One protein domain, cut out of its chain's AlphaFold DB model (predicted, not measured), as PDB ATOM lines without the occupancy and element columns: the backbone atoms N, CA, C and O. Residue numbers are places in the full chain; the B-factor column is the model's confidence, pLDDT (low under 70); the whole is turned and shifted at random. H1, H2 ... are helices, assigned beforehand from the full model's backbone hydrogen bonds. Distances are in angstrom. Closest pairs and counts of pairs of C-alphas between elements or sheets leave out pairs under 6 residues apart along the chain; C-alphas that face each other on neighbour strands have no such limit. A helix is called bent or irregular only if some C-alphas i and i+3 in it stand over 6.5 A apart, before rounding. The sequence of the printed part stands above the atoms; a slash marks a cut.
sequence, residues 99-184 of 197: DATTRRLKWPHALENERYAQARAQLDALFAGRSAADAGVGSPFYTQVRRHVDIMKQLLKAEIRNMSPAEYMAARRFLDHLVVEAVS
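What this domain is: This is residues 99 to 184 of the 197 residues of an uncharacterized protein of Planctomycetes bacterium (UniProt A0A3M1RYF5). What is the shape? Three helices stand side by side, H2 touching both H1 and H3, and unnamed residues 99 to 113 run along the open side between H1 and H3. What is printed? The printed part has 86 residues, 53 of them in three named helices, H1, H2, H3 in order, with no named strand; the class is all helix, and the whole is compact, with a radius of gyration of the C-alphas of 12.9 A and spans of 41 by 25 by 20 A.

Where its parts are: Where is H1? H1, residues 114 to 128, is 20.6 A long from C-alpha 114 (4.947, -39.250, -24.979), and irregular: C-alphas 115 and 118 are 7.3 A apart. And the others? H2, residues 140 to 158, is 27.7 A; H3, residues 165 to 183, is 27.8 A, ending at C-alpha 183 (24.503, -49.554, -41.753).

How they stand to each other: How do neighbours stand? Hairpin H1 and H2 touch, closest C-alphas Ala 119 and His 148, 6.6 A, a shallow tilt of 16 degrees, opposite ways. Hairpin H2 and H3 touch, closest C-alphas Tyr 142 and Ala 182, 5.6 A, a shallow tilt of 8 degrees, opposite ways. H1 and H3 are apart. Which O i to N i+4 pairs are within hydrogen-bond range? Every one in H2, 9 of 11 in H1, 14 of 15 in H3.

The domain as a whole: Any cut? The printed part has no cut; the H1 to H2 link is long. Where is pLDDT under 70? Residues 99 to 105, 129, 131 to 138 and 184.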
ATOM      1  N   ASP A  99      19.287 -55.036 -27.423       55.78
ATOM      2  CA  ASP A  99      19.140 -56.453 -27.118       55.78
ATOM      3  C   ASP A  99      19.014 -57.243 -28.429       55.78
ATOM      4  O   ASP A  99      17.949 -57.325 -29.049       55.78
ATOM      5  N   ALA A 100      20.138 -57.820 -28.861       50.06
ATOM      6  CA  ALA A 100      20.230 -58.622 -30.079       50.06
ATOM      7  C   ALA A 100      19.373 -59.900 -30.033       50.06
ATOM      8  O   ALA A 100      19.047 -60.450 -31.085       50.06
ATOM      9  N   THR A 101      18.989 -60.350 -28.836       45.53
ATOM     10  CA  THR A 101      18.188 -61.556 -28.623       45.53
ATOM     11  C   THR A 101      16.692 -61.248 -28.689       45.53
ATOM     12  O   THR A 101      15.937 -62.044 -29.244       45.53
ATOM     13  N   THR A 102      16.250 -60.079 -28.204       51.59
ATOM     14  CA  THR A 102      14.828 -59.676 -28.245       51.59
ATOM     15  C   THR A 102      14.459 -58.747 -29.406       51.59
ATOM     16  O   THR A 102      13.270 -58.529 -29.639       51.59
ATOM     17  N   ARG A 103      15.443 -58.231 -30.164       55.16
ATOM     18  CA  ARG A 103      15.273 -57.236 -31.248       55.16
ATOM     19  C   ARG A 103      14.537 -55.972 -30.789       55.16
ATOM     20  O   ARG A 103      13.745 -55.401 -31.536       55.16
ATOM     21  N   ARG A 104      14.773 -55.545 -29.546       60.62
ATOM     22  CA  ARG A 104      14.147 -54.355 -28.953       60.62
ATOM     23  C   ARG A 104      15.186 -53.279 -28.662       60.62
ATOM     24  O   ARG A 104      16.265 -53.564 -28.138       60.62
ATOM     25  N   LEU A 105      14.832 -52.036 -28.982       69.00
ATOM     26  CA  LEU A 105      15.607 -50.847 -28.645       69.00
ATOM     27  C   LEU A 105      15.336 -50.457 -27.187       69.00
ATOM     28  O   LEU A 105      14.180 -50.322 -26.781       69.00
ATOM     29  N   LYS A 106      16.393 -50.265 -26.392       71.19
ATOM     30  CA  LYS A 106      16.272 -49.671 -25.053       71.19
ATOM     31  C   LYS A 106      16.427 -48.160 -25.177       71.19
ATOM     32  O   LYS A 106      17.522 -47.656 -25.417       71.19
ATOM     33  N   TRP A 107      15.312 -47.450 -25.047       77.81
ATOM     34  CA  TRP A 107      15.268 -45.998 -25.176       77.81
ATOM     35  C   TRP A 107      15.850 -45.318 -23.919       77.81
ATOM     36  O   TRP A 107      15.526 -45.722 -22.807       77.81
ATOM     37  N   PRO A 108      16.705 -44.287 -24.056       75.75
ATOM     38  CA  PRO A 108      17.121 -43.455 -22.928       75.75
ATOM     39  C   PRO A 108      15.924 -42.728 -22.299       75.75
ATOM     40  O   PRO A 108      15.049 -42.278 -23.036       75.75
ATOM     41  N   HIS A 109      15.946 -42.499 -20.981       74.94
ATOM     42  CA  HIS A 109      14.873 -41.814 -20.233       74.94
ATOM     43  C   HIS A 109      14.428 -40.484 -20.877       74.94
ATOM     44  O   HIS A 109      13.243 -40.182 -20.975       74.94
ATOM     45  N   ALA A 110      15.369 -39.711 -21.430       74.25
ATOM     46  CA  ALA A 110      15.078 -38.455 -22.132       74.25
ATOM     47  C   ALA A 110      14.188 -38.612 -23.389       74.25
ATOM     48  O   ALA A 110      13.561 -37.648 -23.827       74.25
ATOM     49  N   LEU A 111      14.131 -39.810 -23.980       75.19
ATOM     50  CA  LEU A 111      13.337 -40.141 -25.167       75.19
ATOM     51  C   LEU A 111      12.072 -40.954 -24.837       75.19
ATOM     52  O   LEU A 111      11.293 -41.245 -25.743       75.19
ATOM     53  N   GLU A 112      11.824 -41.290 -23.567       78.44
ATOM     54  CA  GLU A 112      10.633 -42.044 -23.140       78.44
ATOM     55  C   GLU A 112       9.357 -41.193 -23.088       78.44
ATOM     56  O   GLU A 112       8.253 -41.741 -23.090       78.44
ATOM     57  N   ASN A 113       9.481 -39.866 -23.144       78.00
ATOM     58  CA  ASN A 113       8.342 -38.947 -23.149       78.00
ATOM     59  C   ASN A 113       7.336 -39.254 -24.279       78.00
ATOM     60  O   ASN A 113       7.713 -39.641 -25.393       78.00
ATOM     61  N   GLU A 114       6.044 -39.008 -24.021       77.00
ATOM     62  CA  GLU A 114       4.947 -39.250 -24.979       77.00
ATOM     63  C   GLU A 114       5.140 -38.522 -26.311       77.00
ATOM     64  O   GLU A 114       4.799 -39.039 -27.373       77.00
ATOM     65  N   ARG A 115       5.788 -37.354 -26.284       75.31
ATOM     66  CA  ARG A 115       6.089 -36.558 -27.480       75.31
ATOM     67  C   ARG A 115       6.950 -37.300 -28.507       75.31
ATOM     68  O   ARG A 115       6.889 -36.991 -29.694       75.31
ATOM     69  N   TYR A 116       7.739 -38.277 -28.062       80.06
ATOM     70  CA  TYR A 116       8.554 -39.126 -28.929       80.06
ATOM     71  C   TYR A 116       7.891 -40.474 -29.231       80.06
ATOM     72  O   TYR A 116       8.405 -41.204 -30.072       80.06
ATOM     73  N   ALA A 117       6.761 -40.818 -28.600       78.75
ATOM     74  CA  ALA A 117       6.144 -42.144 -28.699       78.75
ATOM     75  C   ALA A 117       5.823 -42.547 -30.145       78.75
ATOM     76  O   ALA A 117       6.110 -43.671 -30.550       78.75
ATOM     77  N   GLN A 118       5.312 -41.614 -30.955       81.62
ATOM     78  CA  GLN A 118       5.015 -41.874 -32.366       81.62
ATOM     79  C   GLN A 118       6.284 -42.178 -33.179       81.62
ATOM     80  O   GLN A 118       6.301 -43.117 -33.973       81.62
ATOM     81  N   ALA A 119       7.358 -41.410 -32.971       78.88
ATOM     82  CA  ALA A 119       8.627 -41.616 -33.667       78.88
ATOM     83  C   ALA A 119       9.347 -42.889 -33.186       78.88
ATOM     84  O   ALA A 119       9.939 -43.601 -33.998       78.88
ATOM     85  N   ARG A 120       9.240 -43.210 -31.889       84.12
ATOM     86  CA  ARG A 120       9.747 -44.458 -31.302       84.12
ATOM     87  C   ARG A 120       9.058 -45.676 -31.900       84.12
ATOM     88  O   ARG A 120       9.745 -46.548 -32.410       84.12
ATOM     89  N   ALA A 121       7.726 -45.686 -31.944       82.75
ATOM     90  CA  ALA A 121       6.960 -46.796 -32.509       82.75
ATOM     91  C   ALA A 121       7.299 -47.058 -33.987       82.75
ATOM     92  O   ALA A 121       7.389 -48.208 -34.411       82.75
ATOM     93  N   GLN A 122       7.530 -45.997 -34.768       82.75
ATOM     94  CA  GLN A 122       7.964 -46.117 -36.163       82.75
ATOM     95  C   GLN A 122       9.359 -46.743 -36.279       82.75
ATOM     96  O   GLN A 122       9.563 -47.627 -37.107       82.75
ATOM     97  N   LEU A 123      10.310 -46.320 -35.442       81.62
ATOM     98  CA  LEU A 123      11.655 -46.895 -35.422       81.62
ATOM     99  C   LEU A 123      11.648 -48.342 -34.910       81.62
ATOM    100  O   LEU A 123      12.275 -49.194 -35.530       81.62
ATOM    101  N   ASP A 124      10.884 -48.653 -33.865       82.56
ATOM    102  CA  ASP A 124      10.739 -50.019 -33.350       82.56
ATOM    103  C   ASP A 124      10.152 -50.961 -34.416       82.56
ATOM    104  O   ASP A 124      10.666 -52.060 -34.619       82.56
ATOM    105  N   ALA A 125       9.133 -50.519 -35.166       81.56
ATOM    106  CA  ALA A 125       8.555 -51.296 -36.265       81.56
ATOM    107  C   ALA A 125       9.560 -51.540 -37.403       81.56
ATOM    108  O   ALA A 125       9.659 -52.657 -37.913       81.56
ATOM    109  N   LEU A 126      10.341 -50.517 -37.771       79.69
ATOM    110  CA  LEU A 126      11.389 -50.638 -38.787       79.69
ATOM    111  C   LEU A 126      12.463 -51.645 -38.358       79.69
ATOM    112  O   LEU A 126      12.838 -52.518 -39.139       79.69
ATOM    113  N   PHE A 127      12.938 -51.564 -37.114       74.38
ATOM    114  CA  PHE A 127      13.957 -52.478 -36.598       74.38
ATOM    115  C   PHE A 127      13.432 -53.906 -36.375       74.38
ATOM    116  O   PHE A 127      14.195 -54.856 -36.555       74.38
ATOM    117  N   ALA A 128      12.145 -54.086 -36.058       76.44
ATOM    118  CA  ALA A 128      11.517 -55.403 -35.945       76.44
ATOM    119  C   ALA A 128      11.396 -56.126 -37.302       76.44
ATOM    120  O   ALA A 128      11.561 -57.346 -37.363       76.44
ATOM    121  N   GLY A 129      11.141 -55.378 -38.383       69.88
ATOM    122  CA  GLY A 129      11.025 -55.895 -39.754       69.88
ATOM    123  C   GLY A 129      12.355 -56.084 -40.495       69.88
ATOM    124  O   GLY A 129      12.348 -56.476 -41.659       69.88
ATOM    125  N   ARG A 130      13.491 -55.804 -39.847       71.19
ATOM    126  CA  ARG A 130      14.826 -55.821 -40.458       71.19
ATOM    127  C   ARG A 130      15.215 -57.224 -40.943       71.19
ATOM    128  O   ARG A 130      15.334 -58.150 -40.136       71.19
ATOM    129  N   SER A 131      15.495 -57.361 -42.239       63.78
ATOM    130  CA  SER A 131      16.091 -58.561 -42.841       63.78
ATOM    131  C   SER A 131      17.590 -58.365 -43.103       63.78
ATOM    132  O   SER A 131      18.071 -57.241 -43.249       63.78
ATOM    133  N   ALA A 132      18.355 -59.458 -43.197       60.19
ATOM    134  CA  ALA A 132      19.793 -59.413 -43.495       60.19
ATOM    135  C   ALA A 132      20.112 -58.796 -44.873       60.19
ATOM    136  O   ALA A 132      21.227 -58.323 -45.087       60.19
ATOM    137  N   ALA A 133      19.127 -58.761 -45.778       59.47
ATOM    138  CA  ALA A 133      19.223 -58.146 -47.101       59.47
ATOM    139  C   ALA A 133      19.140 -56.604 -47.087       59.47
ATOM    140  O   ALA A 133      19.503 -55.969 -48.073       59.47
ATOM    141  N   ASP A 134      18.710 -55.994 -45.976       60.09
ATOM    142  CA  ASP A 134      18.469 -54.546 -45.872       60.09
ATOM    143  C   ASP A 134      19.668 -53.757 -45.306       60.09
ATOM    144  O   ASP A 134      19.541 -52.592 -44.913       60.09
ATOM    145  N   ALA A 135      20.848 -54.379 -45.247       60.22
ATOM    146  CA  ALA A 135      22.061 -53.773 -44.708       60.22
ATOM    147  C   ALA A 135      22.786 -52.887 -45.740       60.22
ATOM    148  O   ALA A 135      22.973 -53.274 -46.892       60.22
ATOM    149  N   GLY A 136      23.253 -51.711 -45.305       59.97
ATOM    150  CA  GLY A 136      24.133 -50.834 -46.086       59.97
ATOM    151  C   GLY A 136      23.642 -49.388 -46.221       59.97
ATOM    152  O   GLY A 136      22.459 -49.089 -46.110       59.97
ATOM    153  N   VAL A 137      24.575 -48.471 -46.510       60.03
ATOM    154  CA  VAL A 137      24.355 -47.005 -46.582       60.03
ATOM    155  C   VAL A 137      23.356 -46.586 -47.681       60.03
ATOM    156  O   VAL A 137      22.873 -45.457 -47.682       60.03
ATOM    157  N   GLY A 138      23.028 -47.484 -48.615       62.94
ATOM    158  CA  GLY A 138      22.087 -47.247 -49.714       62.94
ATOM    159  C   GLY A 138      20.756 -47.991 -49.601       62.94
ATOM    160  O   GLY A 138      19.961 -47.918 -50.535       62.94
ATOM    161  N   SER A 139      20.499 -48.730 -48.515       73.00
ATOM    162  CA  SER A 139      19.267 -49.512 -48.417       73.00
ATOM    163  C   SER A 139      18.034 -48.616 -48.184       73.00
ATOM    164  O   SER A 139      18.133 -47.550 -47.550       73.00
ATOM    165  N   PRO A 140      16.841 -49.030 -48.659       76.12
ATOM    166  CA  PRO A 140      15.587 -48.354 -48.327       76.12
ATOM    167  C   PRO A 140      15.382 -48.241 -46.810       76.12
ATOM    168  O   PRO A 140      14.943 -47.200 -46.321       76.12
ATOM    169  N   PHE A 141      15.797 -49.271 -46.067       78.69
ATOM    170  CA  PHE A 141      15.790 -49.308 -44.607       78.69
ATOM    171  C   PHE A 141      16.644 -48.195 -43.989       78.69
ATOM    172  O   PHE A 141      16.141 -47.407 -43.188       78.69
ATOM    173  N   TYR A 142      17.909 -48.057 -44.401       79.62
ATOM    174  CA  TYR A 142      18.793 -47.005 -43.892       79.62
ATOM    175  C   TYR A 142      18.223 -45.604 -44.147       79.62
ATOM    176  O   TYR A 142      18.244 -44.741 -43.266       79.62
ATOM    177  N   THR A 143      17.657 -45.382 -45.336       81.06
ATOM    178  CA  THR A 143      17.053 -44.093 -45.704       81.06
ATOM    179  C   THR A 143      15.847 -43.763 -44.820       81.06
ATOM    180  O   THR A 143      15.710 -42.627 -44.356       81.06
ATOM    181  N   GLN A 144      14.993 -44.753 -44.540       81.69
ATOM    182  CA  GLN A 144      13.843 -44.596 -43.649       81.69
ATOM    183  C   GLN A 144      14.286 -44.337 -42.203       81.69
ATOM    184  O   GLN A 144      13.842 -43.358 -41.599       81.69
ATOM    185  N   VAL A 145      15.225 -45.128 -41.673       83.50
ATOM    186  CA  VAL A 145      15.769 -44.936 -40.318       83.50
ATOM    187  C   VAL A 145      16.377 -43.544 -40.168       83.50
ATOM    188  O   VAL A 145      16.055 -42.832 -39.217       83.50
ATOM    189  N   ARG A 146      17.196 -43.106 -41.130       84.50
ATOM    190  CA  ARG A 146      17.818 -41.777 -41.101       84.50
ATOM    191  C   ARG A 146      16.779 -40.660 -41.055       84.50
ATOM    192  O   ARG A 146      16.919 -39.743 -40.251       84.50
ATOM    193  N   ARG A 147      15.711 -40.761 -41.853       86.12
ATOM    194  CA  ARG A 147      14.618 -39.780 -41.858       86.12
ATOM    195  C   ARG A 147      13.933 -39.679 -40.493       86.12
ATOM    196  O   ARG A 147      13.752 -38.573 -39.990       86.12
ATOM    197  N   HIS A 148      13.571 -40.808 -39.885       85.50
ATOM    198  CA  HIS A 148      12.911 -40.815 -38.574       85.50
ATOM    199  C   HIS A 148      13.843 -40.331 -37.455       85.50
ATOM    200  O   HIS A 148      13.423 -39.575 -36.579       85.50
ATOM    201  N   VAL A 149      15.130 -40.674 -37.530       86.69
ATOM    202  CA  VAL A 149      16.154 -40.159 -36.616       86.69
ATOM    203  C   VAL A 149      16.317 -38.642 -36.745       86.69
ATOM    204  O   VAL A 149      16.407 -37.953 -35.729       86.69
ATOM    205  N   ASP A 150      16.332 -38.094 -37.959       86.19
ATOM    206  CA  ASP A 150      16.463 -36.649 -38.169       86.19
ATOM    207  C   ASP A 150      15.248 -35.880 -37.627       86.19
ATOM    208  O   ASP A 150      15.419 -34.833 -36.997       86.19
ATOM    209  N   ILE A 151      14.040 -36.438 -37.755       87.00
ATOM    210  CA  ILE A 151      12.828 -35.899 -37.117       87.00
ATOM    211  C   ILE A 151      12.982 -35.895 -35.587       87.00
ATOM    212  O   ILE A 151      12.761 -34.865 -34.946       87.00
ATOM    213  N   MET A 152      13.433 -37.000 -34.984       83.12
ATOM    214  CA  MET A 152      13.670 -37.056 -33.533       83.12
ATOM    215  C   MET A 152      14.735 -36.058 -33.074       83.12
ATOM    216  O   MET A 152      14.585 -35.433 -32.025       83.12
ATOM    217  N   LYS A 153      15.788 -35.848 -33.867       86.69
ATOM    218  CA  LYS A 153      16.837 -34.858 -33.583       86.69
ATOM    219  C   LYS A 153      16.299 -33.428 -33.605       86.69
ATOM    220  O   LYS A 153      16.724 -32.616 -32.786       86.69
ATOM    221  N   GLN A 154      15.375 -33.113 -34.512       87.31
ATOM    222  CA  GLN A 154      14.711 -31.808 -34.545       87.31
ATOM    223  C   GLN A 154      13.831 -31.595 -33.308       87.31
ATOM    224  O   GLN A 154      13.918 -30.541 -32.678       87.31
ATOM    225  N   LEU A 155      13.057 -32.612 -32.915       85.19
ATOM    226  CA  LEU A 155      12.248 -32.571 -31.694       85.19
ATOM    227  C   LEU A 155      13.117 -32.423 -30.435       85.19
ATOM    228  O   LEU A 155      12.790 -31.637 -29.552       85.19
ATOM    229  N   LEU A 156      14.253 -33.123 -30.364       85.88
ATOM    230  CA  LEU A 156      15.212 -33.001 -29.263       85.88
ATOM    231  C   LEU A 156      15.843 -31.598 -29.209       85.88
ATOM    232  O   LEU A 156      16.004 -31.027 -28.134       85.88
ATOM    233  N   LYS A 157      16.165 -31.010 -30.369       86.00
ATOM    234  CA  LYS A 157      16.716 -29.649 -30.457       86.00
ATOM    235  C   LYS A 157      15.721 -28.587 -29.983       86.00
ATOM    236  O   LYS A 157      16.143 -27.608 -29.375       86.00
ATOM    237  N   ALA A 158      14.428 -28.766 -30.251       85.31
ATOM    238  CA  ALA A 158      13.389 -27.857 -29.769       85.31
ATOM    239  C   ALA A 158      13.281 -27.860 -28.232       85.31
ATOM    240  O   ALA A 158      12.995 -26.827 -27.633       85.31
ATOM    241  N   GLU A 159      13.582 -28.997 -27.605       81.56
ATOM    242  CA  GLU A 159      13.431 -29.222 -26.166       81.56
ATOM    243  C   GLU A 159      14.732 -28.990 -25.374       81.56
ATOM    244  O   GLU A 159      14.769 -29.165 -24.160       81.56
ATOM    245  N   ILE A 160      15.809 -28.544 -26.033       82.38
ATOM    246  CA  ILE A 160      17.139 -28.389 -25.415       82.38
ATOM    247  C   ILE A 160      17.140 -27.485 -24.170       82.38
ATOM    248  O   ILE A 160      18.018 -27.604 -23.324       82.38
ATOM    249  N   ARG A 161      16.163 -26.575 -24.055       82.00
ATOM    250  CA  ARG A 161      16.015 -25.658 -22.911       82.00
ATOM    251  C   ARG A 161      15.388 -26.311 -21.676       82.00
ATOM    252  O   ARG A 161      15.563 -25.781 -20.587       82.00
ATOM    253  N   ASN A 162      14.688 -27.432 -21.845       80.25
ATOM    254  CA  ASN A 162      13.919 -28.102 -20.792       80.25
ATOM    255  C   ASN A 162      14.603 -29.383 -20.282       80.25
ATOM    256  O   ASN A 162      14.020 -30.113 -19.488       80.25
ATOM    257  N   MET A 163      15.828 -29.670 -20.733       79.56
ATOM    258  CA  MET A 163      16.588 -30.862 -20.351       79.56
ATOM    259  C   MET A 163      18.002 -30.504 -19.911       79.56
ATOM    260  O   MET A 163      18.557 -29.482 -20.323       79.56
ATOM    261  N   SER A 164      18.615 -31.366 -19.100       82.06
ATOM    262  CA  SER A 164      20.016 -31.168 -18.749       82.06
ATOM    263  C   SER A 164      20.916 -31.382 -19.981       82.06
ATOM    264  O   SER A 164      20.635 -32.234 -20.833       82.06
ATOM    265  N   PRO A 165      22.052 -30.667 -20.087       78.50
ATOM    266  CA  PRO A 165      23.005 -30.878 -21.178       78.50
ATOM    267  C   PRO A 165      23.513 -32.325 -21.270       78.50
ATOM    268  O   PRO A 165      23.801 -32.814 -22.363       78.50
ATOM    269  N   ALA A 166      23.607 -33.023 -20.134       74.12
ATOM    270  CA  ALA A 166      24.022 -34.420 -20.080       74.12
ATOM    271  C   ALA A 166      22.983 -35.354 -20.727       74.12
ATOM    272  O   ALA A 166      23.346 -36.196 -21.550       74.12
ATOM    273  N   GLU A 167      21.698 -35.164 -20.421       74.31
ATOM    274  CA  GLU A 167      20.592 -35.940 -20.998       74.31
ATOM    275  C   GLU A 167      20.435 -35.686 -22.498       74.31
ATOM    276  O   GLU A 167      20.292 -36.635 -23.271       74.31
ATOM    277  N   TYR A 168      20.553 -34.424 -22.928       82.62
ATOM    278  CA  TYR A 168      20.554 -34.066 -24.348       82.62
ATOM    279  C   TYR A 168      21.655 -34.809 -25.108       82.62
ATOM    280  O   TYR A 168      21.414 -35.408 -26.159       82.62
ATOM    281  N   MET A 169      22.876 -34.796 -24.568       77.50
ATOM    282  CA  MET A 169      24.022 -35.448 -25.196       77.50
ATOM    283  C   MET A 169      23.875 -36.971 -25.221       77.50
ATOM    284  O   MET A 169      24.251 -37.586 -26.219       77.50
ATOM    285  N   ALA A 170      23.306 -37.580 -24.177       77.56
ATOM    286  CA  ALA A 170      23.025 -39.013 -24.144       77.56
ATOM    287  C   ALA A 170      21.988 -39.413 -25.209       77.56
ATOM    288  O   ALA A 170      22.253 -40.297 -26.023       77.56
ATOM    289  N   ALA A 171      20.857 -38.702 -25.281       81.25
ATOM    290  CA  ALA A 171      19.820 -38.938 -26.285       81.25
ATOM    291  C   ALA A 171      20.341 -38.721 -27.714       81.25
ATOM    292  O   ALA A 171      20.072 -39.510 -28.621       81.25
ATOM    293  N   ARG A 172      21.136 -37.667 -27.921       83.19
ATOM    294  CA  ARG A 172      21.720 -37.360 -29.226       83.19
ATOM    295  C   ARG A 172      22.685 -38.449 -29.688       83.19
ATOM    296  O   ARG A 172      22.605 -38.866 -30.843       83.19
ATOM    297  N   ARG A 173      23.561 -38.917 -28.795       79.44
ATOM    298  CA  ARG A 173      24.505 -40.007 -29.080       79.44
ATOM    299  C   ARG A 173      23.781 -41.304 -29.415       79.44
ATOM    300  O   ARG A 173      24.133 -41.929 -30.405       79.44
ATOM    301  N   PHE A 174      22.731 -41.648 -28.669       81.31
ATOM    302  CA  PHE A 174      21.897 -42.814 -28.961       81.31
ATOM    303  C   PHE A 174      21.315 -42.766 -30.385       81.31
ATOM    304  O   PHE A 174      21.433 -43.724 -31.147       81.31
ATOM    305  N   LEU A 175      20.758 -41.619 -30.790       83.56
ATOM    306  CA  LEU A 175      20.229 -41.431 -32.146       83.56
ATOM    307  C   LEU A 175      21.315 -41.522 -33.229       83.56
ATOM    308  O   LEU A 175      21.053 -42.009 -34.326       83.56
ATOM    309  N   ASP A 176      22.529 -41.047 -32.948       80.88
ATOM    310  CA  ASP A 176      23.664 -41.177 -33.865       80.88
ATOM    311  C   ASP A 176      24.149 -42.640 -33.961       80.88
ATOM    312  O   ASP A 176      24.443 -43.114 -35.061       80.88
ATOM    313  N   HIS A 177      24.136 -43.394 -32.856       79.62
ATOM    314  CA  HIS A 177      24.424 -44.832 -32.856       79.62
ATOM    315  C   HIS A 177      23.371 -45.627 -33.643       79.62
ATOM    316  O   HIS A 177      23.732 -46.565 -34.352       79.62
ATOM    317  N   LEU A 178      22.094 -45.231 -33.596       78.81
ATOM    318  CA  LEU A 178      21.008 -45.916 -34.309       78.81
ATOM    319  C   LEU A 178      21.196 -45.895 -35.833       78.81
ATOM    320  O   LEU A 178      20.936 -46.880 -36.520       78.81
ATOM    321  N   VAL A 179      21.703 -44.781 -36.366       79.06
ATOM    322  CA  VAL A 179      22.014 -44.636 -37.798       79.06
ATOM    323  C   VAL A 179      23.177 -45.538 -38.200       79.06
ATOM    324  O   VAL A 179      23.170 -46.121 -39.279       79.06
ATOM    325  N   VAL A 180      24.174 -45.673 -37.330       75.31
ATOM    326  CA  VAL A 180      25.359 -46.509 -37.572       75.31
ATOM    327  C   VAL A 180      25.010 -47.991 -37.481       75.31
ATOM    328  O   VAL A 180      25.486 -48.803 -38.276       75.31
ATOM    329  N   GLU A 181      24.122 -48.342 -36.557       72.56
ATOM    330  CA  GLU A 181      23.570 -49.685 -36.437       72.56
ATOM    331  C   GLU A 181      22.782 -50.079 -37.691       72.56
ATOM    332  O   GLU A 181      22.913 -51.207 -38.162       72.56
ATOM    333  N   ALA A 182      22.048 -49.142 -38.298       72.81
ATOM    334  CA  ALA A 182      21.325 -49.390 -39.546       72.81
ATOM    335  C   ALA A 182      22.239 -49.688 -40.752       72.81
ATOM    336  O   ALA A 182      21.811 -50.347 -41.697       72.81
ATOM    337  N   VAL A 183      23.498 -49.239 -40.719       71.06
ATOM    338  CA  VAL A 183      24.503 -49.554 -41.753       71.06
ATOM    339  C   VAL A 183      25.122 -50.934 -41.536       71.06
ATOM    340  O   VAL A 183      25.538 -51.580 -42.498       71.06
ATOM    341  N   SER A 184      25.194 -51.390 -40.286       64.88
ATOM    342  CA  SER A 184      25.818 -52.667 -39.940       64.88
ATOM    343  C   SER A 184      24.945 -53.840 -40.425       64.88
ATOM    344  O   SER A 184      23.724 -53.709 -40.481       64.88
TER     345      SER A 184